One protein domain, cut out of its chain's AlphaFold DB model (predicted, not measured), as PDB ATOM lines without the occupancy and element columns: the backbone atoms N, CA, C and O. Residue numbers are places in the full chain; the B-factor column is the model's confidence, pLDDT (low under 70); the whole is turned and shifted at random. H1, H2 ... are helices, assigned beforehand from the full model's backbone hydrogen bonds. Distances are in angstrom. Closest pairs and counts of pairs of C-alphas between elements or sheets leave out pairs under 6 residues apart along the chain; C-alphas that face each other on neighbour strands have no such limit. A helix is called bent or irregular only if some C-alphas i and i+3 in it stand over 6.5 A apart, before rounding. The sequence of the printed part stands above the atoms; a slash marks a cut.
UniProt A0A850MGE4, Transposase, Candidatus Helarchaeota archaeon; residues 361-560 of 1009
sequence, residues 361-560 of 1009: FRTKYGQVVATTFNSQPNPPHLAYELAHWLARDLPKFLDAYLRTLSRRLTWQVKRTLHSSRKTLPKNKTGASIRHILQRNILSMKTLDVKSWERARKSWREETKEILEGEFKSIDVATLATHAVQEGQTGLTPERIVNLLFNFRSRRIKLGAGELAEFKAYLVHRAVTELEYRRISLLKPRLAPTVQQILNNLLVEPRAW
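AT A GLANCE: This is residues 361 to 560 of the 1009 residues of the protein "Transposase" of Candidatus Helarchaeota archaeon (UniProt A0A850MGE4). The helices make a loose arch: the long H7 is its crossbar, with H5 and H2a packed on it. H2b, H4 and H3 form one leg; at the other end H1 and H6 pack on H7, H8 makes the second leg, and residues 553 to 559 stick out. The printed part has 200 residues with nine named helices, H1 to H9 in order, and no named strand; the class is all helix. It is loose, with a radius of gyration of the C-alphas of 21.9 A, and only just flat, spanning 68 by 45 by 23 A.

IN THESE COORDINATES: H1, residues 366 to 374, begins at C-alpha 366 (197.593, 128.154, 150.741). H2, residues 382 to 417, was assigned as one helix by its hydrogen bonds but is bent: C-alphas 392 and 395 are 8.1 A apart. Its arms are H2a, residues 382 to 392, and H2b, residues 395 to 417, 32.4 A long. H3 is residues 428 to 439; H4, residues 449 to 469, is 30.3 A long. H5 is residues 476 to 488 and H6 residues 493 to 501. H7, residues 515 to 541, is 39.6 A long and starts at C-alpha 515 (178.592, 158.556, 163.797); it is only just irregular, C-alphas 537 and 540 being 6.7 A apart. H8 is residues 543 to 555, and H9, residues 557 to 560, ends at C-alpha 560 (200.593, 114.880, 158.246).

HOW THE PARTS SIT: H7 is a hub, as is H2, each touching 4 helices. With residues 519 to 531 alone, H7 touches H5 at a steep tilt of 50 degrees, the same way; the closest C-alphas, of Ala 483 and Val 527, are 5.1 A apart. H5 touches H2a, closest at the C-alphas of Ala 387 and Ala 477, 5.0 A. H2a and H2b stand about perpendicular, at 74 degrees. H2b touches H4 at a shallow tilt of 29 degrees, opposite ways, closest at the C-alphas of Leu 402 and Arg 460, 6.8 A. With residues 436 to 437 alone, H3 touches H4, closest at the C-alphas of Ile 436 and Ala 455, 6.6 A. H1 touches H6 about perpendicular, at 80 degrees, closest at the C-alphas of Gly 366 and Pro 493, 5.1 A. With residues 532 to 539 alone, H7 touches H6, closest at the C-alphas of Leu 500 and Ile 535, 6.4 A. H7 and H8 meet only through their link. H8 and H9 are close but not clearly touching, with the C-alphas of Leu 553 and Trp 560 closest at 7.0 A. Every O i to N i+4 pair is within hydrogen-bond range in H1, H2a, H2b, H3, H4, H5, H6 and H8, and 21 of 23 are in H7; H9 is too short for such a pair.

THE WHOLE: The C-alphas of Ile 441 and Val 555 are the two farthest apart, at 70.0 A. The printed part has no cut. The link from H6 to H7, residues 502 to 514, is long. Mean pLDDT of the printed part is 86.2; residues 420 to 421, 490, 507 and 558 are under 70.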
ATOM      1  N   PHE A 361     195.295 122.952 153.773       91.69
ATOM      2  CA  PHE A 361     194.990 124.251 153.190       91.69
ATOM      3  C   PHE A 361     195.907 125.374 153.678       91.69
ATOM      4  O   PHE A 361     196.213 126.280 152.916       91.69
ATOM      5  N   ARG A 362     196.371 125.338 154.932       89.00
ATOM      6  CA  ARG A 362     197.288 126.362 155.456       89.00
ATOM      7  C   ARG A 362     198.726 126.180 155.002       89.00
ATOM      8  O   ARG A 362     199.412 127.177 154.836       89.00
ATOM      9  N   THR A 363     199.200 124.940 154.901       85.62
ATOM     10  CA  THR A 363     200.633 124.662 154.730       85.62
ATOM     11  C   THR A 363     201.020 124.324 153.301       85.62
ATOM     12  O   THR A 363     202.057 124.786 152.856       85.62
ATOM     13  N   LYS A 364     200.224 123.509 152.597       85.62
ATOM     14  CA  LYS A 364     200.566 123.009 151.253       85.62
ATOM     15  C   LYS A 364     199.754 123.687 150.146       85.62
ATOM     16  O   LYS A 364     200.286 123.950 149.081       85.62
ATOM     17  N   TYR A 365     198.491 124.025 150.416       90.06
ATOM     18  CA  TYR A 365     197.551 124.543 149.408       90.06
ATOM     19  C   TYR A 365     197.140 126.005 149.634       90.06
ATOM     20  O   TYR A 365     196.121 126.453 149.114       90.06
ATOM     21  N   GLY A 366     197.919 126.762 150.414       87.94
ATOM     22  CA  GLY A 366     197.593 128.154 150.741       87.94
ATOM     23  C   GLY A 366     197.522 129.045 149.500       87.94
ATOM     24  O   GLY A 366     196.582 129.829 149.365       87.94
ATOM     25  N   GLN A 367     198.468 128.870 148.574       87.25
ATOM     26  CA  GLN A 367     198.511 129.642 147.335       87.25
ATOM     27  C   GLN A 367     197.344 129.295 146.407       87.25
ATOM     28  O   GLN A 367     196.679 130.201 145.923       87.25
ATOM     29  N   VAL A 368     197.032 128.004 146.240       88.69
ATOM     30  CA  VAL A 368     195.877 127.543 145.447       88.69
ATOM     31  C   VAL A 368     194.590 128.188 145.959       88.69
ATOM     32  O   VAL A 368     193.863 128.799 145.186       88.69
ATOM     33  N   VAL A 369     194.354 128.160 147.275       89.25
ATOM     34  CA  VAL A 369     193.172 128.792 147.886       89.25
ATOM     35  C   VAL A 369     193.110 130.295 147.614       89.25
ATOM     36  O   VAL A 369     192.027 130.817 147.347       89.25
ATOM     37  N   ALA A 370     194.241 130.998 147.689       87.62
ATOM     38  CA  ALA A 370     194.291 132.430 147.417       87.62
ATOM     39  C   ALA A 370     194.034 132.743 145.937       87.62
ATOM     40  O   ALA A 370     193.197 133.592 145.644       87.62
ATOM     41  N   THR A 371     194.671 132.023 145.010       87.75
ATOM     42  CA  THR A 371     194.459 132.190 143.566       87.75
ATOM     43  C   THR A 371     193.013 131.873 143.172       87.75
ATOM     44  O   THR A 371     192.381 132.660 142.467       87.75
ATOM     45  N   THR A 372     192.435 130.777 143.681       87.88
ATOM     46  CA  THR A 372     191.032 130.420 143.414       87.88
ATOM     47  C   THR A 372     190.061 131.451 143.985       87.88
ATOM     48  O   THR A 372     189.038 131.699 143.363       87.88
ATOM     49  N   PHE A 373     190.352 132.066 145.139       87.06
ATOM     50  CA  PHE A 373     189.512 133.120 145.724       87.06
ATOM     51  C   PHE A 373     189.627 134.454 144.972       87.06
ATOM     52  O   PHE A 373     188.621 135.129 144.741       87.06
ATOM     53  N   ASN A 374     190.845 134.835 144.582       82.38
ATOM     54  CA  ASN A 374     191.116 136.106 143.911       82.38
ATOM     55  C   ASN A 374     190.609 136.124 142.461       82.38
ATOM     56  O   ASN A 374     190.192 137.174 141.992       82.38
ATOM     57  N   SER A 375     190.569 134.972 141.786       83.19
ATOM     58  CA  SER A 375     190.006 134.823 140.431       83.19
ATOM     59  C   SER A 375     188.470 134.794 140.384       83.19
ATOM     60  O   SER A 375     187.889 134.705 139.304       83.19
ATOM     61  N   GLN A 376     187.774 134.839 141.528       81.12
ATOM     62  CA  GLN A 376     186.308 134.857 141.528       81.12
ATOM     63  C   GLN A 376     185.789 136.264 141.223       81.12
ATOM     64  O   GLN A 376     186.130 137.189 141.970       81.12
ATOM     65  N   PRO A 377     184.909 136.430 140.218       75.50
ATOM     66  CA  PRO A 377     184.213 137.691 140.037       75.50
ATOM     67  C   PRO A 377     183.312 137.962 141.244       75.50
ATOM     68  O   PRO A 377     182.780 137.045 141.883       75.50
ATOM     69  N   ASN A 378     183.139 139.240 141.564       76.06
ATOM     70  CA  ASN A 378     182.120 139.654 142.515       76.06
ATOM     71  C   ASN A 378     180.729 139.314 141.944       76.06
ATOM     72  O   ASN A 378     180.535 139.446 140.736       76.06
ATOM     73  N   PRO A 379     179.758 138.899 142.780       76.38
ATOM     74  CA  PRO A 379     178.371 138.775 142.346       76.38
ATOM     75  C   PRO A 379     177.873 140.048 141.632       76.38
ATOM     76  O   PRO A 379     178.242 141.153 142.051       76.38
ATOM     77  N   PRO A 380     177.047 139.928 140.578       74.44
ATOM     78  CA  PRO A 380     176.428 141.086 139.936       74.44
ATOM     79  C   PRO A 380     175.540 141.844 140.939       74.44
ATOM     80  O   PRO A 380     175.013 141.251 141.876       74.44
ATOM     81  N   HIS A 381     175.416 143.167 140.787       84.94
ATOM     82  CA  HIS A 381     174.614 144.053 141.660       84.94
ATOM     83  C   HIS A 381     174.956 144.023 143.165       84.94
ATOM     84  O   HIS A 381     174.206 144.527 144.000       84.94
ATOM     85  N   LEU A 382     176.121 143.500 143.545       84.06
ATOM     86  CA  LEU A 382     176.494 143.290 144.944       84.06
ATOM     87  C   LEU A 382     176.526 144.562 145.801       84.06
ATOM     88  O   LEU A 382     176.155 144.512 146.972       84.06
ATOM     89  N   ALA A 383     176.952 145.696 145.239       87.56
ATOM     90  CA  ALA A 383     176.918 146.977 145.948       87.56
ATOM     91  C   ALA A 383     175.474 147.382 146.294       87.56
ATOM     92  O   ALA A 383     175.205 147.786 147.424       87.56
ATOM     93  N   TYR A 384     174.540 147.183 145.360       91.56
ATOM     94  CA  TYR A 384     173.115 147.438 145.570       91.56
ATOM     95  C   TYR A 384     172.521 146.493 146.624       91.56
ATOM     96  O   TYR A 384     171.872 146.942 147.568       91.56
ATOM     97  N   GLU A 385     172.809 145.191 146.539       90.94
ATOM     98  CA  GLU A 385     172.330 144.219 147.527       90.94
ATOM     99  C   GLU A 385     172.865 144.497 148.940       90.94
ATOM    100  O   GLU A 385     172.132 144.364 149.926       90.94
ATOM    101  N   LEU A 386     174.140 144.884 149.058       92.31
ATOM    102  CA  LEU A 386     174.740 145.273 150.333       92.31
ATOM    103  C   LEU A 386     174.122 146.567 150.869       92.31
ATOM    104  O   LEU A 386     173.867 146.644 152.070       92.31
ATOM    105  N   ALA A 387     173.842 147.550 150.010       93.88
ATOM    106  CA  ALA A 387     173.168 148.786 150.399       93.88
ATOM    107  C   ALA A 387     171.753 148.507 150.929       93.88
ATOM    108  O   ALA A 387     171.400 148.966 152.017       93.88
ATOM    109  N   HIS A 388     170.979 147.671 150.228       93.44
ATOM    110  CA  HIS A 388     169.647 147.253 150.669       93.44
ATOM    111  C   HIS A 388     169.700 146.482 151.999       93.44
ATOM    112  O   HIS A 388     168.916 146.737 152.915       93.44
ATOM    113  N   TRP A 389     170.667 145.570 152.151       94.38
ATOM    114  CA  TRP A 389     170.890 144.832 153.397       94.38
ATOM    115  C   TRP A 389     171.257 145.752 154.570       94.38
ATOM    116  O   TRP A 389     170.707 145.600 155.665       94.38
ATOM    117  N   LEU A 390     172.154 146.719 154.345       94.19
ATOM    118  CA  LEU A 390     172.532 147.721 155.340       94.19
ATOM    119  C   LEU A 390     171.332 148.575 155.756       94.19
ATOM    120  O   LEU A 390     171.124 148.738 156.956       94.19
ATOM    121  N   ALA A 391     170.536 149.061 154.798       92.81
ATOM    122  CA  ALA A 391     169.345 149.869 155.061       92.81
ATOM    123  C   ALA A 391     168.310 149.106 155.898       92.81
ATOM    124  O   ALA A 391     167.867 149.588 156.940       92.81
ATOM    125  N   ARG A 392     167.975 147.877 155.486       93.38
ATOM    126  CA  ARG A 392     166.963 147.041 156.150       93.38
ATOM    127  C   ARG A 392     167.314 146.731 157.606       93.38
ATOM    128  O   ARG A 392     166.441 146.721 158.470       93.38
ATOM    129  N   ASP A 393     168.580 146.419 157.881       93.06
ATOM    130  CA  ASP A 393     169.031 145.958 159.197       93.06
ATOM    131  C   ASP A 393     169.781 147.044 160.004       93.06
ATOM    132  O   ASP A 393     170.355 146.742 161.057       93.06
ATOM    133  N   LEU A 394     169.724 148.314 159.575       93.12
ATOM    134  CA  LEU A 394     170.416 149.452 160.199       93.12
ATOM    135  C   LEU A 394     170.165 149.573 161.720       93.12
ATOM    136  O   LEU A 394     171.150 149.613 162.473       93.12
ATOM    137  N   PRO A 395     168.914 149.488 162.231       92.81
ATOM    138  CA  PRO A 395     168.660 149.530 163.675       92.81
ATOM    139  C   PRO A 395     169.287 148.341 164.420       92.81
ATOM    140  O   PRO A 395     169.841 148.472 165.517       92.81
ATOM    141  N   LYS A 396     169.277 147.149 163.803       93.19
ATOM    142  CA  LYS A 396     169.883 145.943 164.393       93.19
ATOM    143  C   LYS A 396     171.404 146.073 164.470       93.19
ATOM    144  O   LYS A 396     172.010 145.595 165.442       93.19
ATOM    145  N   PHE A 397     172.031 146.699 163.471       93.00
ATOM    146  CA  PHE A 397     173.466 146.970 163.481       93.00
ATOM    147  C   PHE A 397     173.843 147.994 164.539       93.00
ATOM    148  O   PHE A 397     174.830 147.756 165.241       93.00
ATOM    149  N   LEU A 398     173.043 149.044 164.734       93.38
ATOM    150  CA  LEU A 398     173.243 150.000 165.820       93.38
ATOM    151  C   LEU A 398     173.191 149.305 167.188       93.38
ATOM    152  O   LEU A 398     174.120 149.413 167.995       93.38
ATOM    153  N   ASP A 399     172.179 148.468 167.426       91.81
ATOM    154  CA  ASP A 399     172.087 147.684 168.658       91.81
ATOM    155  C   ASP A 399     173.288 146.745 168.849       91.81
ATOM    156  O   ASP A 399     173.770 146.526 169.969       91.81
ATOM    157  N   ALA A 400     173.786 146.123 167.778       90.19
ATOM    158  CA  ALA A 400     174.973 145.271 167.824       90.19
ATOM    159  C   ALA A 400     176.263 146.072 168.093       90.19
ATOM    160  O   ALA A 400     177.109 145.616 168.877       90.19
ATOM    161  N   TYR A 401     176.398 147.251 167.488       92.12
ATOM    162  CA  TYR A 401     177.487 148.202 167.690       92.12
ATOM    163  C   TYR A 401     177.538 148.654 169.152       92.12
ATOM    164  O   TYR A 401     178.518 148.367 169.850       92.12
ATOM    165  N   LEU A 402     176.436 149.203 169.670       91.88
ATOM    166  CA  LEU A 402     176.337 149.692 171.045       91.88
ATOM    167  C   LEU A 402     176.527 148.574 172.070       91.88
ATOM    168  O   LEU A 402     177.222 148.758 173.069       91.88
ATOM    169  N   ARG A 403     175.999 147.363 171.830       89.88
ATOM    170  CA  ARG A 403     176.279 146.204 172.703       89.88
ATOM    171  C   ARG A 403     177.766 145.864 172.743       89.88
ATOM    172  O   ARG A 403     178.286 145.522 173.809       89.88
ATOM    173  N   THR A 404     178.449 145.935 171.605       88.25
ATOM    174  CA  THR A 404     179.881 145.620 171.503       88.25
ATOM    175  C   THR A 404     180.727 146.688 172.190       88.25
ATOM    176  O   THR A 404     181.592 146.348 173.004       88.25
ATOM    177  N   LEU A 405     180.443 147.965 171.929       89.25
ATOM    178  CA  LEU A 405     181.103 149.108 172.556       89.25
ATOM    179  C   LEU A 405     180.873 149.111 174.072       89.25
ATOM    180  O   LEU A 405     181.823 149.147 174.848       89.25
ATOM    181  N   SER A 406     179.633 148.915 174.512       89.94
ATOM    182  CA  SER A 406     179.273 148.886 175.930       89.94
ATOM    183  C   SER A 406     179.981 147.758 176.699       89.94
ATOM    184  O   SER A 406     180.457 147.957 177.823       89.94
ATOM    185  N   ARG A 407     180.128 146.569 176.091       87.62
ATOM    186  CA  ARG A 407     180.939 145.471 176.657       87.62
ATOM    187  C   ARG A 407     182.412 145.855 176.793       87.62
ATOM    188  O   ARG A 407     183.020 145.513 177.806       87.62
ATOM    189  N   ARG A 408     182.978 146.564 175.813       87.50
ATOM    190  CA  ARG A 408     184.372 147.036 175.851       87.50
ATOM    191  C   ARG A 408     184.597 148.114 176.896       87.50
ATOM    192  O   ARG A 408     185.536 147.975 177.670       87.50
ATOM    193  N   LEU A 409     183.720 149.114 176.975       88.62
ATOM    194  CA  LEU A 409     183.771 150.149 178.010       88.62
ATOM    195  C   LEU A 409     183.694 149.509 179.399       88.62
ATOM    196  O   LEU A 409     184.506 149.802 180.266       88.62
ATOM    197  N   THR A 410     182.796 148.535 179.584       89.38
ATOM    198  CA  THR A 410     182.663 147.798 180.852       89.38
ATOM    199  C   THR A 410     183.908 146.989 181.180       89.38
ATOM    200  O   THR A 410     184.342 146.962 182.329       89.38
ATOM    201  N   TRP A 411     184.481 146.308 180.189       87.19
ATOM    202  CA  TRP A 411     185.726 145.572 180.367       87.19
ATOM    203  C   TRP A 411     186.869 146.515 180.754       87.19
ATOM    204  O   TRP A 411     187.599 146.225 181.696       87.19
ATOM    205  N   GLN A 412     186.968 147.673 180.100       87.12
ATOM    206  CA  GLN A 412     187.987 148.679 180.373       87.12
ATOM    207  C   GLN A 412     187.818 149.316 181.761       87.12
ATOM    208  O   GLN A 412     188.802 149.422 182.485       87.12
ATOM    209  N   VAL A 413     186.594 149.660 182.176       87.25
ATOM    210  CA  VAL A 413     186.315 150.169 183.530       87.25
ATOM    211  C   VAL A 413     186.637 149.128 184.585       87.25
ATOM    212  O   VAL A 413     187.338 149.436 185.542       87.25
ATOM    213  N   LYS A 414     186.186 147.879 184.407       84.81
ATOM    214  CA  LYS A 414     186.524 146.795 185.338       84.81
ATOM    215  C   LYS A 414     188.033 146.650 185.445       84.81
ATOM    216  O   LYS A 414     188.551 146.670 186.551       84.81
ATOM    217  N   ARG A 415     188.735 146.606 184.319       81.25
ATOM    218  CA  ARG A 415     190.193 146.534 184.289       81.25
ATOM    219  C   ARG A 415     190.861 147.700 185.025       81.25
ATOM    220  O   ARG A 415     191.769 147.479 185.819       81.25
ATOM    221  N   THR A 416     190.393 148.931 184.821       84.38
ATOM    222  CA  THR A 416     190.937 150.109 185.513       84.38
ATOM    223  C   THR A 416     190.614 150.111 187.011       84.38
ATOM    224  O   THR A 416     191.480 150.473 187.802       84.38
ATOM    225  N   LEU A 417     189.433 149.646 187.433       81.19
ATOM    226  CA  LEU A 417     189.075 149.504 188.853       81.19
ATOM    227  C   LEU A 417     189.950 148.479 189.593       81.19
ATOM    228  O   LEU A 417     190.156 148.614 190.796       81.19
ATOM    229  N   HIS A 418     190.470 147.473 188.884       75.12
ATOM    230  CA  HIS A 418     191.397 146.479 189.441       75.12
ATOM    231  C   HIS A 418     192.867 146.940 189.387       75.12
ATOM    232  O   HIS A 418     193.745 146.261 189.915       75.12
ATOM    233  N   SER A 419     193.158 148.096 188.776       76.88
ATOM    234  CA  SER A 419     194.501 148.684 188.735       76.88
ATOM    235  C   SER A 419     194.780 149.528 189.981       76.88
ATOM    236  O   SER A 419     193.937 150.316 190.405       76.88
ATOM    237  N   SER A 420     196.001 149.444 190.522       67.94
ATOM    238  CA  SER A 420     196.444 150.240 191.678       67.94
ATOM    239  C   SER A 420     196.422 151.749 191.428       67.94
ATOM    240  O   SER A 420     196.179 152.517 192.351       67.94
ATOM    241  N   ARG A 421     196.639 152.183 190.179       69.62
ATOM    242  CA  ARG A 421     196.673 153.606 189.806       69.62
ATOM    243  C   ARG A 421     195.289 154.181 189.479       69.62
ATOM    244  O   ARG A 421     195.151 155.394 189.420       69.62
ATOM    245  N   LYS A 422     194.274 153.331 189.243       79.25
ATOM    246  CA  LYS A 422     192.910 153.707 188.800       79.25
ATOM    247  C   LYS A 422     192.863 154.715 187.631       79.25
ATOM    248  O   LYS A 422     191.878 155.430 187.462       79.25
ATOM    249  N   THR A 423     193.901 154.761 186.795       82.75
ATOM    250  CA  THR A 423     193.997 155.689 185.661       82.75
ATOM    251  C   THR A 423     193.386 155.094 184.395       82.75
ATOM    252  O   THR A 423     193.649 153.948 184.015       82.75
ATOM    253  N   LEU A 424     192.548 155.880 183.718       83.81
ATOM    254  CA  LEU A 424     191.981 155.499 182.425       83.81
ATOM    255  C   LEU A 424     193.024 155.669 181.311       83.81
ATOM    256  O   LEU A 424     193.840 156.590 181.370       83.81
ATOM    257  N   PRO A 425     193.009 154.812 180.275       82.06
ATOM    258  CA  PRO A 425     193.888 154.981 179.122       82.06
ATOM    259  C   PRO A 425     193.629 156.321 178.409       82.06
ATOM    260  O   PRO A 425     192.521 156.860 178.435       82.06
ATOM    261  N   LYS A 426     194.650 156.854 177.729       82.69
ATOM    262  CA  LYS A 426     194.542 158.084 176.919       82.69
ATOM    263  C   LYS A 426     193.869 157.869 175.549       82.69
ATOM    264  O   LYS A 426     193.805 158.788 174.752       82.69
ATOM    265  N   ASN A 427     193.370 156.668 175.257       82.88
ATOM    266  CA  ASN A 427     192.718 156.355 173.981       82.88
ATOM    267  C   ASN A 427     191.227 156.755 173.968       82.88
ATOM    268  O   ASN A 427     190.664 157.072 175.016       82.88
ATOM    269  N   LYS A 428     190.577 156.654 172.794       79.62
ATOM    270  CA  LYS A 428     189.139 156.943 172.601       79.62
ATOM    271  C   LYS A 428     188.247 156.265 173.654       79.62
ATOM    272  O   LYS A 428     187.459 156.926 174.311       79.62
ATOM    273  N   THR A 429     188.480 154.977 173.934       81.81
ATOM    274  CA  THR A 429     187.741 154.229 174.972       81.81
ATOM    275  C   THR A 429     187.853 154.871 176.358       81.81
ATOM    276  O   THR A 429     186.882 154.896 177.105       81.81
ATOM    277  N   GLY A 430     189.033 155.373 176.731       83.31
ATOM    278  CA  GLY A 430     189.223 156.086 177.992       83.31
ATOM    279  C   GLY A 430     188.583 157.475 178.005       83.31
ATOM    280  O   GLY A 430     188.110 157.889 179.059       83.31
ATOM    281  N   ALA A 431     188.521 158.158 176.858       83.56
ATOM    282  CA  ALA A 431     187.816 159.432 176.709       83.56
ATOM    283  C   ALA A 431     186.301 159.269 176.902       83.56
ATOM    284  O   ALA A 431     185.735 159.955 177.749       83.56
ATOM    285  N   SER A 432     185.665 158.285 176.256       85.06
ATOM    286  CA  SER A 432     184.230 158.026 176.460       85.06
ATOM    287  C   SER A 432     183.903 157.622 177.892       85.06
ATOM    288  O   SER A 432     182.875 158.019 178.425       85.06
ATOM    289  N   ILE A 433     184.783 156.868 178.561       86.81
ATOM    290  CA  ILE A 433     184.588 156.566 179.985       86.81
ATOM    291  C   ILE A 433     184.660 157.850 180.821       86.81
ATOM    292  O   ILE A 433     183.821 158.020 181.699       86.81
ATOM    293  N   ARG A 434     185.615 158.756 180.560       88.00
ATOM    294  CA  ARG A 434     185.693 160.050 181.265       88.00
ATOM    295  C   ARG A 434     184.417 160.867 181.076       88.00
ATOM    296  O   ARG A 434     183.865 161.311 182.074       88.00
ATOM    297  N   HIS A 435     183.918 160.959 179.846       85.00
ATOM    298  CA  HIS A 435     182.674 161.659 179.535       85.00
ATOM    299  C   HIS A 435     181.470 161.074 180.297       85.00
ATOM    300  O   HIS A 435     180.745 161.801 180.972       85.00
ATOM    301  N   ILE A 436     181.302 159.742 180.284       88.75
ATOM    302  CA  ILE A 436     180.224 159.057 181.025       88.75
ATOM    303  C   ILE A 436     180.307 159.356 182.526       88.75
ATOM    304  O   ILE A 436     179.283 159.551 183.178       88.75
ATOM    305  N   LEU A 437     181.517 159.368 183.085       87.62
ATOM    306  CA  LEU A 437     181.730 159.618 184.507       87.62
ATOM    307  C   LEU A 437     181.470 161.077 184.886       87.62
ATOM    308  O   LEU A 437     180.760 161.306 185.859       87.62
ATOM    309  N   GLN A 438     181.973 162.036 184.104       87.25
ATOM    310  CA  GLN A 438     181.750 163.470 184.319       87.25
ATOM    311  C   GLN A 438     180.258 163.809 184.289       87.25
ATOM    312  O   GLN A 438     179.750 164.396 185.237       87.25
ATOM    313  N   ARG A 439     179.535 163.333 183.267       86.12
ATOM    314  CA  ARG A 439     178.091 163.566 183.104       86.12
ATOM    315  C   ARG A 439     177.244 163.018 184.258       86.12
ATOM    316  O   ARG A 439     176.188 163.554 184.547       86.12
ATOM    317  N   ASN A 440     177.693 161.948 184.917       86.00
ATOM    318  CA  ASN A 440     176.971 161.328 186.034       86.00
ATOM    319  C   ASN A 440     177.532 161.733 187.411       86.00
ATOM    320  O   ASN A 440     177.144 161.132 188.412       86.00
ATOM    321  N   ILE A 441     178.458 162.702 187.471       85.38
ATOM    322  CA  ILE A 441     179.123 163.154 188.708       85.38
ATOM    323  C   ILE A 441     179.774 161.969 189.452       85.38
ATOM    324  O   ILE A 441     179.679 161.793 190.665       85.38
ATOM    325  N   LEU A 442     180.434 161.087 188.697       86.00
ATOM    326  CA  LEU A 442     181.097 159.894 189.218       86.00
ATOM    327  C   LEU A 442     182.616 160.033 189.120       86.00
ATOM    328  O   LEU A 442     183.162 160.500 188.124       86.00
ATOM    329  N   SER A 443     183.327 159.529 190.128       84.88
ATOM    330  CA  SER A 443     184.792 159.492 190.139       84.88
ATOM    331  C   SER A 443     185.306 158.065 190.039       84.88
ATOM    332  O   SER A 443     184.866 157.184 190.772       84.88
ATOM    333  N   MET A 444     186.329 157.833 189.208       84.62
ATOM    334  CA  MET A 444     187.010 156.530 189.130       84.62
ATOM    335  C   MET A 444     187.546 156.037 190.483       84.62
ATOM    336  O   MET A 444     187.723 154.832 190.667       84.62
ATOM    337  N   LYS A 445     187.824 156.943 191.435       79.50
ATOM    338  CA  LYS A 445     188.311 156.572 192.770       79.50
ATOM    339  C   LYS A 445     187.215 155.922 193.621       79.50
ATOM    340  O   LYS A 445     187.527 154.949 194.312       79.50
ATOM    341  N   THR A 446     185.978 156.408 193.521       80.62
ATOM    342  CA  THR A 446     184.815 156.016 194.342       80.62
ATOM    343  C   THR A 446     183.790 155.152 193.593       80.62
ATOM    344  O   THR A 446     182.853 154.648 194.203       80.62
ATOM    345  N   LEU A 447     183.975 154.940 192.286       85.56
ATOM    346  CA  LEU A 447     183.044 154.226 191.411       85.56
ATOM    347  C   LEU A 447     182.816 152.766 191.835       85.56
ATOM    348  O   LEU A 447     183.728 151.934 191.793       85.56
ATOM    349  N   ASP A 448     181.562 152.428 192.137       84.94
ATOM    350  CA  ASP A 448     181.107 151.049 192.300       84.94
ATOM    351  C   ASP A 448     180.517 150.467 190.994       84.94
ATOM    352  O   ASP A 448     180.150 151.175 190.052       84.94
ATOM    353  N   VAL A 449     180.411 149.134 190.935       80.00
ATOM    354  CA  VAL A 449     179.957 148.412 189.731       80.00
ATOM    355  C   VAL A 449     178.505 148.733 189.363       80.00
ATOM    356  O   VAL A 449     178.196 148.788 188.174       80.00
ATOM    357  N   LYS A 450     177.614 148.953 190.339       85.00
ATOM    358  CA  LYS A 450     176.198 149.262 190.079       85.00
ATOM    359  C   LYS A 450     176.038 150.680 189.544       85.00
ATOM    360  O   LYS A 450     175.252 150.894 188.623       85.00
ATOM    361  N   SER A 451     176.776 151.637 190.095       87.62
ATOM    362  CA  SER A 451     176.753 153.028 189.631       87.62
ATOM    363  C   SER A 451     177.317 153.149 188.214       87.62
ATOM    364  O   SER A 451     176.687 153.778 187.367       87.62
ATOM    365  N   TRP A 452     178.388 152.414 187.890       91.94
ATOM    366  CA  TRP A 452     178.842 152.268 186.502       91.94
ATOM    367  C   TRP A 452     177.789 151.617 185.593       91.94
ATOM    368  O   TRP A 452     177.560 152.080 184.478       91.94
ATOM    369  N   GLU A 453     177.145 150.530 186.034       89.44
ATOM    370  CA  GLU A 453     176.139 149.837 185.224       89.44
ATOM    371  C   GLU A 453     174.937 150.737 184.894       89.44
ATOM    372  O   GLU A 453     174.459 150.661 183.758       89.44
ATOM    373  N   ARG A 454     174.509 151.599 185.833       89.44
ATOM    374  CA  ARG A 454     173.469 152.624 185.630       89.44
ATOM    375  C   ARG A 454     173.919 153.714 184.660       89.44
ATOM    376  O   ARG A 454     173.271 153.881 183.632       89.44
ATOM    377  N   ALA A 455     175.057 154.362 184.924       89.38
ATOM    378  CA  ALA A 455     175.597 155.428 184.074       89.38
ATOM    379  C   ALA A 455     175.820 154.954 182.626       89.38
ATOM    380  O   ALA A 455     175.399 155.597 181.670       89.38
ATOM    381  N   ARG A 456     176.390 153.755 182.452       92.25
ATOM    382  CA  ARG A 456     176.588 153.118 181.141       92.25
ATOM    383  C   ARG A 456     175.267 152.775 180.445       92.25
ATOM    384  O   ARG A 456     175.233 152.763 179.218       92.25
ATOM    385  N   LYS A 457     174.219 152.393 181.188       91.38
ATOM    386  CA  LYS A 457     172.907 152.091 180.593       91.38
ATOM    387  C   LYS A 457     172.258 153.379 180.091       91.38
ATOM    388  O   LYS A 457     171.880 153.393 178.933       91.38
ATOM    389  N   SER A 458     172.229 154.423 180.921       90.94
ATOM    390  CA  SER A 458     171.728 155.752 180.547       90.94
ATOM    391  C   SER A 458     172.436 156.283 179.297       90.94
ATOM    392  O   SER A 458     171.804 156.468 178.264       90.94
ATOM    393  N   TRP A 459     173.774 156.332 179.324       91.88
ATOM    394  CA  TRP A 459     174.583 156.737 178.170       91.88
ATOM    395  C   TRP A 459     174.282 155.929 176.900       91.88
ATOM    396  O   TRP A 459     174.301 156.475 175.803       91.88
ATOM    397  N   ARG A 460     174.028 154.619 177.023       91.38
ATOM    398  CA  ARG A 460     173.755 153.766 175.862       91.38
ATOM    399  C   ARG A 460     172.411 154.088 175.210       91.38
ATOM    400  O   ARG A 460     172.359 153.986 173.991       91.38
ATOM    401  N   GLU A 461     171.369 154.371 175.989       90.81
ATOM    402  CA  GLU A 461     170.059 154.733 175.431       90.81
ATOM    403  C   GLU A 461     170.135 156.117 174.772       90.81
ATOM    404  O   GLU A 461     169.781 156.247 173.611       90.81
ATOM    405  N   GLU A 462     170.764 157.095 175.424       89.12
ATOM    406  CA  GLU A 462     170.969 158.435 174.850       89.12
ATOM    407  C   GLU A 462     171.794 158.398 173.550       89.12
ATOM    408  O   GLU A 462     171.412 158.957 172.529       89.12
ATOM    409  N   THR A 463     172.914 157.666 173.544       89.88
ATOM    410  CA  THR A 463     173.737 157.506 172.326       89.88
ATOM    411  C   THR A 463     172.961 156.787 171.220       89.88
ATOM    412  O   THR A 463     173.235 156.988 170.041       89.88
ATOM    413  N   LYS A 464     172.017 155.910 171.587       93.19
ATOM    414  CA  LYS A 464     171.158 155.233 170.619       93.19
ATOM    415  C   LYS A 464     170.205 156.232 169.971       93.19
ATOM    416  O   LYS A 464     170.178 156.269 168.751       93.19
ATOM    417  N   GLU A 465     169.521 157.053 170.760       92.81
ATOM    418  CA  GLU A 465     168.600 158.085 170.265       92.81
ATOM    419  C   GLU A 465     169.305 159.085 169.338       92.81
ATOM    420  O   GLU A 465     168.820 159.339 168.237       92.81
ATOM    421  N   ILE A 466     170.494 159.568 169.725       90.81
ATOM    422  CA  ILE A 466     171.304 160.478 168.893       90.81
ATOM    423  C   ILE A 466     171.624 159.833 167.538       90.81
ATOM    424  O   ILE A 466     171.367 160.417 166.489       90.81
ATOM    425  N   LEU A 467     172.157 158.607 167.549       92.00
ATOM    426  CA  LEU A 467     172.549 157.925 166.313       92.00
ATOM    427  C   LEU A 467     171.342 157.500 165.462       92.00
ATOM    428  O   LEU A 467     171.469 157.462 164.242       92.00
ATOM    429  N   GLU A 468     170.193 157.183 166.070       92.12
ATOM    430  CA  GLU A 468     168.938 156.901 165.354       92.12
ATOM    431  C   GLU A 468     168.402 158.150 164.647       92.12
ATOM    432  O   GLU A 468     167.972 158.053 163.496       92.12
ATOM    433  N   GLY A 469     168.507 159.326 165.277       90.00
ATOM    434  CA  GLY A 469     168.159 160.612 164.661       90.00
ATOM    435  C   GLY A 469     168.982 160.928 163.406       90.00
ATOM    436  O   GLY A 469     168.485 161.552 162.471       90.00
ATOM    437  N   GLU A 470     170.214 160.423 163.332       90.88
ATOM    438  CA  GLU A 470     171.122 160.641 162.205       90.88
ATOM    439  C   GLU A 470     170.986 159.604 161.076       90.88
ATOM    440  O   GLU A 470     171.689 159.716 160.070       90.88
ATOM    441  N   PHE A 471     170.090 158.611 161.166       90.69
ATOM    442  CA  PHE A 471     169.973 157.550 160.149       90.69
ATOM    443  C   PHE A 471     169.731 158.074 158.732       90.69
ATOM    444  O   PHE A 471     170.302 157.533 157.786       90.69
ATOM    445  N   LYS A 472     168.955 159.156 158.578       85.62
ATOM    446  CA  LYS A 472     168.695 159.789 157.272       85.62
ATOM    447  C   LYS A 472     169.962 160.350 156.611       85.62
ATOM    448  O   LYS A 472     170.012 160.453 155.395       85.62
ATOM    449  N   SER A 473     170.991 160.676 157.398       86.75
ATOM    450  CA  SER A 473     172.285 161.192 156.916       86.75
ATOM    451  C   SER A 473     173.276 160.092 156.497       86.75
ATOM    452  O   SER A 473     174.407 160.375 156.081       86.75
ATOM    453  N   ILE A 474     172.909 158.817 156.673       91.25
ATOM    454  CA  ILE A 474     173.766 157.682 156.337       91.25
ATOM    455  C   ILE A 474     173.468 157.249 154.905       91.25
ATOM    456  O   ILE A 474     172.538 156.489 154.651       91.25
ATOM    457  N   ASP A 475     174.324 157.670 153.978       93.56
ATOM    458  CA  ASP A 475     174.325 157.144 152.617       93.56
ATOM    459  C   ASP A 475     174.889 155.710 152.589       93.56
ATOM    460  O   ASP A 475     176.097 155.468 152.520       93.56
ATOM    461  N   VAL A 476     173.987 154.733 152.669       93.50
ATOM    462  CA  VAL A 476     174.322 153.304 152.625       93.50
ATOM    463  C   VAL A 476     174.868 152.849 151.270       93.50
ATOM    464  O   VAL A 476     175.602 151.859 151.243       93.50
ATOM    465  N   ALA A 477     174.558 153.545 150.170       92.62
ATOM    466  CA  ALA A 477     175.035 153.187 148.835       92.62
ATOM    467  C   ALA A 477     176.531 153.494 148.702       92.62
ATOM    468  O   ALA A 477     177.313 152.637 148.275       92.62
ATOM    469  N   THR A 478     176.955 154.663 149.190       94.25
ATOM    470  CA  THR A 478     178.378 155.018 149.277       94.25
ATOM    471  C   THR A 478     179.138 154.063 150.206       94.25
ATOM    472  O   THR A 478     180.207 153.563 149.845       94.25
ATOM    473  N   LEU A 479     178.576 153.715 151.373       94.06
ATOM    474  CA  LEU A 479     179.211 152.753 152.289       94.06
ATOM    475  C   LEU A 479     179.348 151.350 151.679       94.06
ATOM    476  O   LEU A 479     180.363 150.686 151.896       94.06
ATOM    477  N   ALA A 480     178.341 150.889 150.932       92.94
ATOM    478  CA  ALA A 480     178.380 149.600 150.249       92.94
ATOM    479  C   ALA A 480     179.430 149.583 149.129       92.94
ATOM    480  O   ALA A 480     180.190 148.620 149.027       92.94
ATOM    481  N   THR A 481     179.534 150.662 148.351       91.50
ATOM    482  CA  THR A 481     180.555 150.817 147.302       91.50
ATOM    483  C   THR A 481     181.963 150.775 147.892       91.50
ATOM    484  O   THR A 481     182.804 149.995 147.443       91.50
ATOM    485  N   HIS A 482     182.194 151.516 148.978       91.12
ATOM    486  CA  HIS A 482     183.468 151.485 149.692       91.12
ATOM    487  C   HIS A 482     183.778 150.091 150.270       91.12
ATOM    488  O   HIS A 482     184.912 149.623 150.197       91.12
ATOM    489  N   ALA A 483     182.774 149.375 150.787       90.38
ATOM    490  CA  ALA A 483     182.953 148.003 151.265       90.38
ATOM    491  C   ALA A 483     183.324 147.021 150.138       90.38
ATOM    492  O   ALA A 483     184.111 146.101 150.367       90.38
ATOM    493  N   VAL A 484     182.781 147.204 148.929       89.00
ATOM    494  CA  VAL A 484     183.159 146.408 147.751       89.00
ATOM    495  C   VAL A 484     184.611 146.684 147.360       89.00
ATOM    496  O   VAL A 484     185.360 145.725 147.180       89.00
ATOM    497  N   GLN A 485     185.029 147.950 147.321       86.50
ATOM    498  CA  GLN A 485     186.420 148.339 147.052       86.50
ATOM    499  C   GLN A 485     187.388 147.782 148.112       86.50
ATOM    500  O   GLN A 485     188.378 147.136 147.773       86.50
ATOM    501  N   GLU A 486     187.082 147.922 149.410       84.94
ATOM    502  CA  GLU A 486     187.912 147.348 150.485       84.94
ATOM    503  C   GLU A 486     187.970 145.812 150.379       84.94
ATOM    504  O   GLU A 486     189.015 145.197 150.601       84.94
ATOM    505  N   GLY A 487     186.859 145.167 150.014       78.44
ATOM    506  CA  GLY A 487     186.768 143.717 149.851       78.44
ATOM    507  C   GLY A 487     187.422 143.151 148.585       78.44
ATOM    508  O   GLY A 487     187.559 141.928 148.487       78.44
ATOM    509  N   GLN A 488     187.832 144.000 147.636       71.19
ATOM    510  CA  GLN A 488     188.647 143.610 146.479       71.19
ATOM    511  C   GLN A 488     190.121 143.415 146.847       71.19
ATOM    512  O   GLN A 488     190.834 142.706 146.140       71.19
ATOM    513  N   THR A 489     190.574 143.975 147.974       71.25
ATOM    514  CA  THR A 489     191.936 143.734 148.462       71.25
ATOM    515  C   THR A 489     192.141 142.243 148.755       71.25
ATOM    516  O   THR A 489     191.342 141.605 149.450       71.25
ATOM    517  N   GLY A 490     193.204 141.661 148.186       68.75
ATOM    518  CA  GLY A 490     193.501 140.235 148.310       68.75
ATOM    519  C   GLY A 490     193.563 139.794 149.775       68.75
ATOM    520  O   GLY A 490     194.301 140.355 150.585       68.75
ATOM    521  N   LEU A 491     192.781 138.774 150.135       81.38
ATOM    522  CA  LEU A 491     192.821 138.209 151.482       81.38
ATOM    523  C   LEU A 491     194.042 137.305 151.637       81.38
ATOM    524  O   LEU A 491     194.393 136.547 150.735       81.38
ATOM    525  N   THR A 492     194.645 137.302 152.827       86.31
ATOM    526  CA  THR A 492     195.713 136.338 153.111       86.31
ATOM    527  C   THR A 492     195.170 134.904 153.043       86.31
ATOM    528  O   THR A 492     194.042 134.659 153.501       86.31
ATOM    529  N   PRO A 493     195.967 133.922 152.575       86.31
ATOM    530  CA  PRO A 493     195.577 132.510 152.587       86.31
ATOM    531  C   PRO A 493     195.042 132.064 153.953       86.31
ATOM    532  O   PRO A 493     194.027 131.376 154.061       86.31
ATOM    533  N   GLU A 494     195.667 132.532 155.038       86.88
ATOM    534  CA  GLU A 494     195.235 132.201 156.392       86.88
ATOM    535  C   GLU A 494     193.833 132.744 156.719       86.88
ATOM    536  O   GLU A 494     193.042 132.065 157.387       86.88
ATOM    537  N   ARG A 495     193.497 133.959 156.264       86.06
ATOM    538  CA  ARG A 495     192.167 134.550 156.450       86.06
ATOM    539  C   ARG A 495     191.112 133.754 155.689       86.06
ATOM    540  O   ARG A 495     190.097 133.419 156.304       86.06
ATOM    541  N   ILE A 496     191.378 133.396 154.433       88.31
ATOM    542  CA  ILE A 496     190.466 132.611 153.586       88.31
ATOM    543  C   ILE A 496     190.210 131.240 154.220       88.31
ATOM    544  O   ILE A 496     189.063 130.876 154.479       88.31
ATOM    545  N   VAL A 497     191.267 130.518 154.610       89.81
ATOM    546  CA  VAL A 497     191.135 129.212 155.282       89.81
ATOM    547  C   VAL A 497     190.430 129.334 156.633       89.81
ATOM    548  O   VAL A 497     189.680 128.451 157.046       89.81
ATOM    549  N   ASN A 498     190.630 130.428 157.365       88.00
ATOM    550  CA  ASN A 498     189.869 130.647 158.586       88.00
ATOM    551  C   ASN A 498     188.380 130.830 158.296       88.00
ATOM    552  O   ASN A 498     187.597 130.186 158.983       88.00
ATOM    553  N   LEU A 499     188.009 131.630 157.295       86.62
ATOM    554  CA  LEU A 499     186.616 131.854 156.904       86.62
ATOM    555  C   LEU A 499     185.937 130.582 156.378       86.62
ATOM    556  O   LEU A 499     184.798 130.326 156.760       86.62
ATOM    557  N   LEU A 500     186.651 129.757 155.605       88.06
ATOM    558  CA  LEU A 500     186.161 128.470 155.092       88.06
ATOM    559  C   LEU A 500     185.712 127.519 156.208       88.06
ATOM    560  O   LEU A 500     184.687 126.859 156.083       88.06
ATOM    561  N   PHE A 501     186.467 127.451 157.311       87.75
ATOM    562  CA  PHE A 501     186.194 126.501 158.397       87.75
ATOM    563  C   PHE A 501     185.474 127.123 159.602       87.75
ATOM    564  O   PHE A 501     184.782 126.417 160.332       87.75
ATOM    565  N   ASN A 502     185.672 128.416 159.865       81.56
ATOM    566  CA  ASN A 502     185.158 129.119 161.039       81.56
ATOM    567  C   ASN A 502     184.833 130.579 160.701       81.56
ATOM    568  O   ASN A 502     185.730 131.423 160.621       81.56
ATOM    569  N   PHE A 503     183.547 130.924 160.651       71.69
ATOM    570  CA  PHE A 503     183.148 132.319 160.492       71.69
ATOM    571  C   PHE A 503     183.700 133.188 161.634       71.69
ATOM    572  O   PHE A 503     183.435 132.960 162.820       71.69
ATOM    573  N   ARG A 504     184.496 134.201 161.280       71.00
ATOM    574  CA  ARG A 504     185.006 135.213 162.211       71.00
ATOM    575  C   ARG A 504     184.943 136.577 161.548       71.00
ATOM    576  O   ARG A 504     185.687 136.822 160.602       71.00
ATOM    577  N   SER A 505     184.133 137.479 162.091       71.75
ATOM    578  CA  SER A 505     184.082 138.869 161.631       71.75
ATOM    579  C   SER A 505     185.427 139.579 161.809       71.75
ATOM    580  O   SER A 505     186.210 139.229 162.705       71.75
ATOM    581  N   ARG A 506     185.678 140.613 160.996       75.50
ATOM    582  CA  ARG A 506     186.827 141.509 161.190       75.50
ATOM    583  C   ARG A 506     186.793 142.128 162.596       75.50
ATOM    584  O   ARG A 506     185.731 142.340 163.193       75.50
ATOM    585  N   ARG A 507     187.972 142.357 163.185       69.62
ATOM    586  CA  ARG A 507     188.095 142.995 164.507       69.62
ATOM    587  C   ARG A 507     188.182 144.503 164.335       69.62
ATOM    588  O   ARG A 507     189.216 145.010 163.932       69.62
ATOM    589  N   ILE A 508     187.141 145.201 164.759       74.44
ATOM    590  CA  ILE A 508     187.055 146.661 164.669       74.44
ATOM    591  C   ILE A 508     187.539 147.264 165.986       74.44
ATOM    592  O   ILE A 508     187.183 146.741 167.049       74.44
ATOM    593  N   LYS A 509     188.339 148.332 165.970       74.81
ATOM    594  CA  LYS A 509     188.632 149.133 167.174       74.81
ATOM    595  C   LYS A 509     187.450 150.085 167.392       74.81
ATOM    596  O   LYS A 509     187.068 150.771 166.467       74.81
ATOM    597  N   LEU A 510     186.848 150.042 168.582       80.06
ATOM    598  CA  LEU A 510     185.669 150.839 168.949       80.06
ATOM    599  C   LEU A 510     185.995 151.597 170.228       80.06
ATOM    600  O   LEU A 510     186.565 150.982 171.142       80.06
ATOM    601  N   GLY A 511     185.636 152.870 170.314       71.25
ATOM    602  CA  GLY A 511     186.080 153.711 171.405       71.25
ATOM    603  C   GLY A 511     185.261 154.952 171.706       71.25
ATOM    604  O   GLY A 511     185.343 155.320 172.866       71.25
ATOM    605  N   ALA A 512     184.521 155.549 170.766       72.88
ATOM    606  CA  ALA A 512     183.936 156.881 170.952       72.88
ATOM    607  C   ALA A 512     182.399 156.913 170.985       72.88
ATOM    608  O   ALA A 512     181.840 157.687 171.756       72.88
ATOM    609  N   GLY A 513     181.719 156.029 170.242       78.56
ATOM    610  CA  GLY A 513     180.252 156.089 170.114       78.56
ATOM    611  C   GLY A 513     179.755 157.110 169.084       78.56
ATOM    612  O   GLY A 513     178.582 157.448 169.107       78.56
ATOM    613  N   GLU A 514     180.640 157.605 168.216       87.12
ATOM    614  CA  GLU A 514     180.373 158.655 167.221       87.12
ATOM    615  C   GLU A 514     179.829 158.084 165.899       87.12
ATOM    616  O   GLU A 514     180.141 156.943 165.532       87.12
ATOM    617  N   LEU A 515     179.120 158.915 165.120       88.00
ATOM    618  CA  LEU A 515     178.592 158.556 163.797       88.00
ATOM    619  C   LEU A 515     179.674 158.035 162.847       88.00
ATOM    620  O   LEU A 515     179.478 157.014 162.192       88.00
ATOM    621  N   ALA A 516     180.839 158.684 162.796       88.06
ATOM    622  CA  ALA A 516     181.949 158.257 161.940       88.06
ATOM    623  C   ALA A 516     182.441 156.839 162.290       88.06
ATOM    624  O   ALA A 516     182.717 156.020 161.412       88.06
ATOM    625  N   GLU A 517     182.499 156.508 163.584       89.25
ATOM    626  CA  GLU A 517     182.883 155.175 164.051       89.25
ATOM    627  C   GLU A 517     181.784 154.135 163.777       89.25
ATOM    628  O   GLU A 517     182.088 152.971 163.499       89.25
ATOM    629  N   PHE A 518     180.512 154.545 163.811       91.75
ATOM    630  CA  PHE A 518     179.391 153.704 163.404       91.75
ATOM    631  C   PHE A 518     179.374 153.452 161.885       91.75
ATOM    632  O   PHE A 518     179.255 152.299 161.474       91.75
ATOM    633  N   LYS A 519     179.620 154.468 161.046       92.19
ATOM    634  CA  LYS A 519     179.788 154.320 159.586       92.19
ATOM    635  C   LYS A 519     180.923 153.339 159.257       92.19
ATOM    636  O   LYS A 519     180.711 152.382 158.513       92.19
ATOM    637  N   ALA A 520     182.083 153.466 159.909       89.69
ATOM    638  CA  ALA A 520     183.184 152.504 159.771       89.69
ATOM    639  C   ALA A 520     182.804 151.082 160.236       89.69
ATOM    640  O   ALA A 520     183.236 150.080 159.657       89.69
ATOM    641  N   TYR A 521     181.970 150.964 161.276       91.56
ATOM    642  CA  TYR A 521     181.434 149.675 161.707       91.56
ATOM    643  C   TYR A 521     180.547 149.024 160.640       91.56
ATOM    644  O   TYR A 521     180.670 147.816 160.419       91.56
ATOM    645  N   LEU A 522     179.686 149.803 159.980       92.62
ATOM    646  CA  LEU A 522     178.815 149.333 158.900       92.62
ATOM    647  C   LEU A 522     179.623 148.864 157.686       92.62
ATOM    648  O   LEU A 522     179.381 147.755 157.212       92.62
ATOM    649  N   VAL A 523     180.651 149.615 157.267       91.94
ATOM    650  CA  VAL A 523     181.571 149.196 156.189       91.94
ATOM    651  C   VAL A 523     182.194 147.841 156.517       91.94
ATOM    652  O   VAL A 523     182.068 146.892 155.751       91.94
ATOM    653  N   HIS A 524     182.766 147.669 157.711       89.62
ATOM    654  CA  HIS A 524     183.350 146.382 158.100       89.62
ATOM    655  C   HIS A 524     182.338 145.227 158.173       89.62
ATOM    656  O   HIS A 524     182.715 144.060 157.993       89.62
ATOM    657  N   ARG A 525     181.066 145.512 158.483       90.75
ATOM    658  CA  ARG A 525     179.991 144.514 158.430       90.75
ATOM    659  C   ARG A 525     179.683 144.115 156.996       90.75
ATOM    660  O   ARG A 525     179.648 142.915 156.744       90.75
ATOM    661  N   ALA A 526     179.564 145.083 156.095       91.12
ATOM    662  CA  ALA A 526     179.387 144.842 154.670       91.12
ATOM    663  C   ALA A 526     180.580 144.080 154.067       91.12
ATOM    664  O   ALA A 526     180.369 143.077 153.396       91.12
ATOM    665  N   VAL A 527     181.826 144.429 154.413       89.69
ATOM    666  CA  VAL A 527     183.026 143.672 154.002       89.69
ATOM    667  C   VAL A 527     182.984 142.235 154.528       89.69
ATOM    668  O   VAL A 527     183.307 141.295 153.813       89.69
ATOM    669  N   THR A 528     182.573 142.023 155.783       88.81
ATOM    670  CA  THR A 528     182.466 140.662 156.343       88.81
ATOM    671  C   THR A 528     181.378 139.839 155.636       88.81
ATOM    672  O   THR A 528     181.550 138.635 155.450       88.81
ATOM    673  N   GLU A 529     180.262 140.467 155.266       88.31
ATOM    674  CA  GLU A 529     179.172 139.837 154.511       88.31
ATOM    675  C   GLU A 529     179.615 139.496 153.082       88.31
ATOM    676  O   GLU A 529     179.424 138.373 152.618       88.31
ATOM    677  N   LEU A 530     180.316 140.418 152.424       87.69
ATOM    678  CA  LEU A 530     180.966 140.206 151.136       87.69
ATOM    679  C   LEU A 530     181.937 139.017 151.173       87.69
ATOM    680  O   LEU A 530     181.840 138.105 150.352       87.69
ATOM    681  N   GLU A 531     182.838 138.986 152.162       87.19
ATOM    682  CA  GLU A 531     183.752 137.865 152.397       87.19
ATOM    683  C   GLU A 531     182.978 136.546 152.542       87.19
ATOM    684  O   GLU A 531     183.362 135.536 151.959       87.19
ATOM    685  N   TYR A 532     181.873 136.537 153.292       85.31
ATOM    686  CA  TYR A 532     181.056 135.342 153.501       85.31
ATOM    687  C   TYR A 532     180.393 134.834 152.214       85.31
ATOM    688  O   TYR A 532     180.414 133.628 151.942       85.31
ATOM    689  N   ARG A 533     179.845 135.742 151.403       85.94
ATOM    690  CA  ARG A 533     179.229 135.410 150.111       85.94
ATOM    691  C   ARG A 533     180.258 134.841 149.138       85.94
ATOM    692  O   ARG A 533     180.044 133.758 148.599       85.94
ATOM    693  N   ARG A 534     181.427 135.481 149.014       85.50
ATOM    694  CA  ARG A 534     182.538 134.980 148.182       85.50
ATOM    695  C   ARG A 534     183.036 133.612 148.652       85.50
ATOM    696  O   ARG A 534     183.192 132.701 147.848       85.50
ATOM    697  N   ILE A 535     183.197 133.415 149.962       87.00
ATOM    698  CA  ILE A 535     183.592 132.116 150.534       87.00
ATOM    699  C   ILE A 535     182.551 131.028 150.246       87.00
ATOM    700  O   ILE A 535     182.921 129.876 150.029       87.00
ATOM    701  N   SER A 536     181.262 131.365 150.227       86.00
ATOM    702  CA  SER A 536     180.203 130.406 149.895       86.00
ATOM    703  C   SER A 536     180.297 129.942 148.437       86.00
ATOM    704  O   SER A 536     180.181 128.747 148.189       86.00
ATOM    705  N   LEU A 537     180.632 130.847 147.510       86.06
ATOM    706  CA  LEU A 537     180.925 130.523 146.106       86.06
ATOM    707  C   LEU A 537     182.259 129.778 145.922       86.06
ATOM    708  O   LEU A 537     182.449 129.064 144.941       86.06
ATOM    709  N   LEU A 538     183.210 129.949 146.847       87.88
ATOM    710  CA  LEU A 538     184.510 129.274 146.819       87.88
ATOM    711  C   LEU A 538     184.415 127.783 147.176       87.88
ATOM    712  O   LEU A 538     185.177 126.983 146.638       87.88
ATOM    713  N   LYS A 539     183.503 127.395 148.080       88.81
ATOM    714  CA  LYS A 539     183.430 126.019 148.610       88.81
ATOM    715  C   LYS A 539     183.334 124.937 147.520       88.81
ATOM    716  O   LYS A 539     184.146 124.015 147.598       88.81
ATOM    717  N   PRO A 540     182.446 125.034 146.507       87.75
ATOM    718  CA  PRO A 540     182.371 124.029 145.443       87.75
ATOM    719  C   PRO A 540     183.653 123.963 144.605       87.75
ATOM    720  O   PRO A 540     184.134 122.879 144.296       87.75
ATOM    721  N   ARG A 541     184.277 125.115 144.318       89.19
ATOM    722  CA  ARG A 541     185.524 125.194 143.532       89.19
ATOM    723  C   ARG A 541     186.729 124.564 144.235       89.19
ATOM    724  O   ARG A 541     187.693 124.198 143.575       89.19
ATOM    725  N   LEU A 542     186.685 124.434 145.562       90.62
ATOM    726  CA  LEU A 542     187.734 123.784 146.353       90.62
ATOM    727  C   LEU A 542     187.493 122.289 146.585       90.62
ATOM    728  O   LEU A 542     188.343 121.650 147.209       90.62
ATOM    729  N   ALA A 543     186.387 121.712 146.100       88.12
ATOM    730  CA  ALA A 543     186.128 120.278 146.225       88.12
ATOM    731  C   ALA A 543     187.277 119.407 145.665       88.12
ATOM    732  O   ALA A 543     187.713 118.507 146.389       88.12
ATOM    733  N   PRO A 544     187.882 119.710 144.492       89.31
ATOM    734  CA  PRO A 544     189.038 118.955 143.996       89.31
ATOM    735  C   PRO A 544     190.248 119.040 144.934       89.31
ATOM    736  O   PRO A 544     190.928 118.047 145.178       89.31
ATOM    737  N   THR A 545     190.496 120.209 145.534       90.94
ATOM    738  CA  THR A 545     191.593 120.388 146.496       90.94
ATOM    739  C   THR A 545     191.336 119.630 147.798       90.94
ATOM    740  O   THR A 545     192.267 119.061 148.366       90.94
ATOM    741  N   VAL A 546     190.086 119.585 148.279       91.00
ATOM    742  CA  VAL A 546     189.707 118.730 149.417       91.00
ATOM    743  C   VAL A 546     190.012 117.276 149.083       91.00
ATOM    744  O   VAL A 546     190.688 116.618 149.872       91.00
ATOM    745  N   GLN A 547     189.591 116.806 147.908       88.81
ATOM    746  CA  GLN A 547     189.827 115.436 147.464       88.81
ATOM    747  C   GLN A 547     191.321 115.109 147.385       88.81
ATOM    748  O   GLN A 547     191.755 114.083 147.900       88.81
ATOM    749  N   GLN A 548     192.131 116.017 146.843       89.56
ATOM    750  CA  GLN A 548     193.580 115.856 146.782       89.56
ATOM    751  C   GLN A 548     194.219 115.791 148.180       89.56
ATOM    752  O   GLN A 548     195.108 114.977 148.421       89.56
ATOM    753  N   ILE A 549     193.761 116.615 149.131       90.56
ATOM    754  CA  ILE A 549     194.237 116.554 150.522       90.56
ATOM    755  C   ILE A 549     193.839 115.226 151.175       90.56
ATOM    756  O   ILE A 549     194.657 114.638 151.879       90.56
ATOM    757  N   LEU A 550     192.609 114.757 150.957       89.81
ATOM    758  CA  LEU A 550     192.127 113.477 151.478       89.81
ATOM    759  C   LEU A 550     192.926 112.299 150.897       89.81
ATOM    760  O   LEU A 550     193.410 111.474 151.665       89.81
ATOM    761  N   ASN A 551     193.178 112.286 149.587       89.00
ATOM    762  CA  ASN A 551     194.022 111.282 148.934       89.00
ATOM    763  C   ASN A 551     195.451 111.300 149.491       89.00
ATOM    764  O   ASN A 551     195.991 110.262 149.855       89.00
ATOM    765  N   ASN A 552     196.046 112.480 149.674       88.62
ATOM    766  CA  ASN A 552     197.376 112.594 150.281       88.62
ATOM    767  C   ASN A 552     197.413 112.120 151.743       88.62
ATOM    768  O   ASN A 552     198.449 111.649 152.211       88.62
ATOM    769  N   LEU A 553     196.304 112.254 152.478       86.88
ATOM    770  CA  LEU A 553     196.169 111.706 153.828       86.88
ATOM    771  C   LEU A 553     196.047 110.176 153.826       86.88
ATOM    772  O   LEU A 553     196.489 109.570 154.799       86.88
ATOM    773  N   LEU A 554     195.488 109.572 152.770       85.12
ATOM    774  CA  LEU A 554     195.446 108.117 152.576       85.12
ATOM    775  C   LEU A 554     196.816 107.554 152.181       85.12
ATOM    776  O   LEU A 554     197.235 106.542 152.734       85.12
ATOM    777  N   VAL A 555     197.523 108.210 151.257       85.12
ATOM    778  CA  VAL A 555     198.820 107.728 150.750       85.12
ATOM    779  C   VAL A 555     199.925 107.905 151.798       85.12
ATOM    780  O   VAL A 555     200.678 106.973 152.067       85.12
ATOM    781  N   GLU A 556     200.006 109.070 152.452       80.31
ATOM    782  CA  GLU A 556     201.074 109.374 153.415       80.31
ATOM    783  C   GLU A 556     200.558 109.943 154.750       80.31
ATOM    784  O   GLU A 556     200.950 111.043 155.161       80.31
ATOM    785  N   PRO A 557     199.736 109.213 155.524       74.94
ATOM    786  CA  PRO A 557     199.179 109.726 156.780       74.94
ATOM    787  C   PRO A 557     200.266 110.213 157.758       74.94
ATOM    788  O   PRO A 557     200.078 111.197 158.480       74.94
ATOM    789  N   ARG A 558     201.447 109.580 157.748       68.94
ATOM    790  CA  ARG A 558     202.592 109.917 158.617       68.94
ATOM    791  C   ARG A 558     203.222 111.283 158.314       68.94
ATOM    792  O   ARG A 558     203.714 111.916 159.243       68.94
ATOM    793  N   ALA A 559     203.157 111.784 157.078       70.69
ATOM    794  CA  ALA A 559     203.667 113.119 156.735       70.69
ATOM    795  C   ALA A 559     202.817 114.248 157.359       70.69
ATOM    796  O   ALA A 559     203.263 115.385 157.537       70.69
ATOM    797  N   TRP A 560     201.578 113.930 157.735       70.19
ATOM    798  CA  TRP A 560     200.593 114.880 158.246       70.19
ATOM    799  C   TRP A 560     200.364 114.745 159.753       70.19
ATOM    800  O   TRP A 560     199.989 115.718 160.428       70.19
TER     801      TRP A 560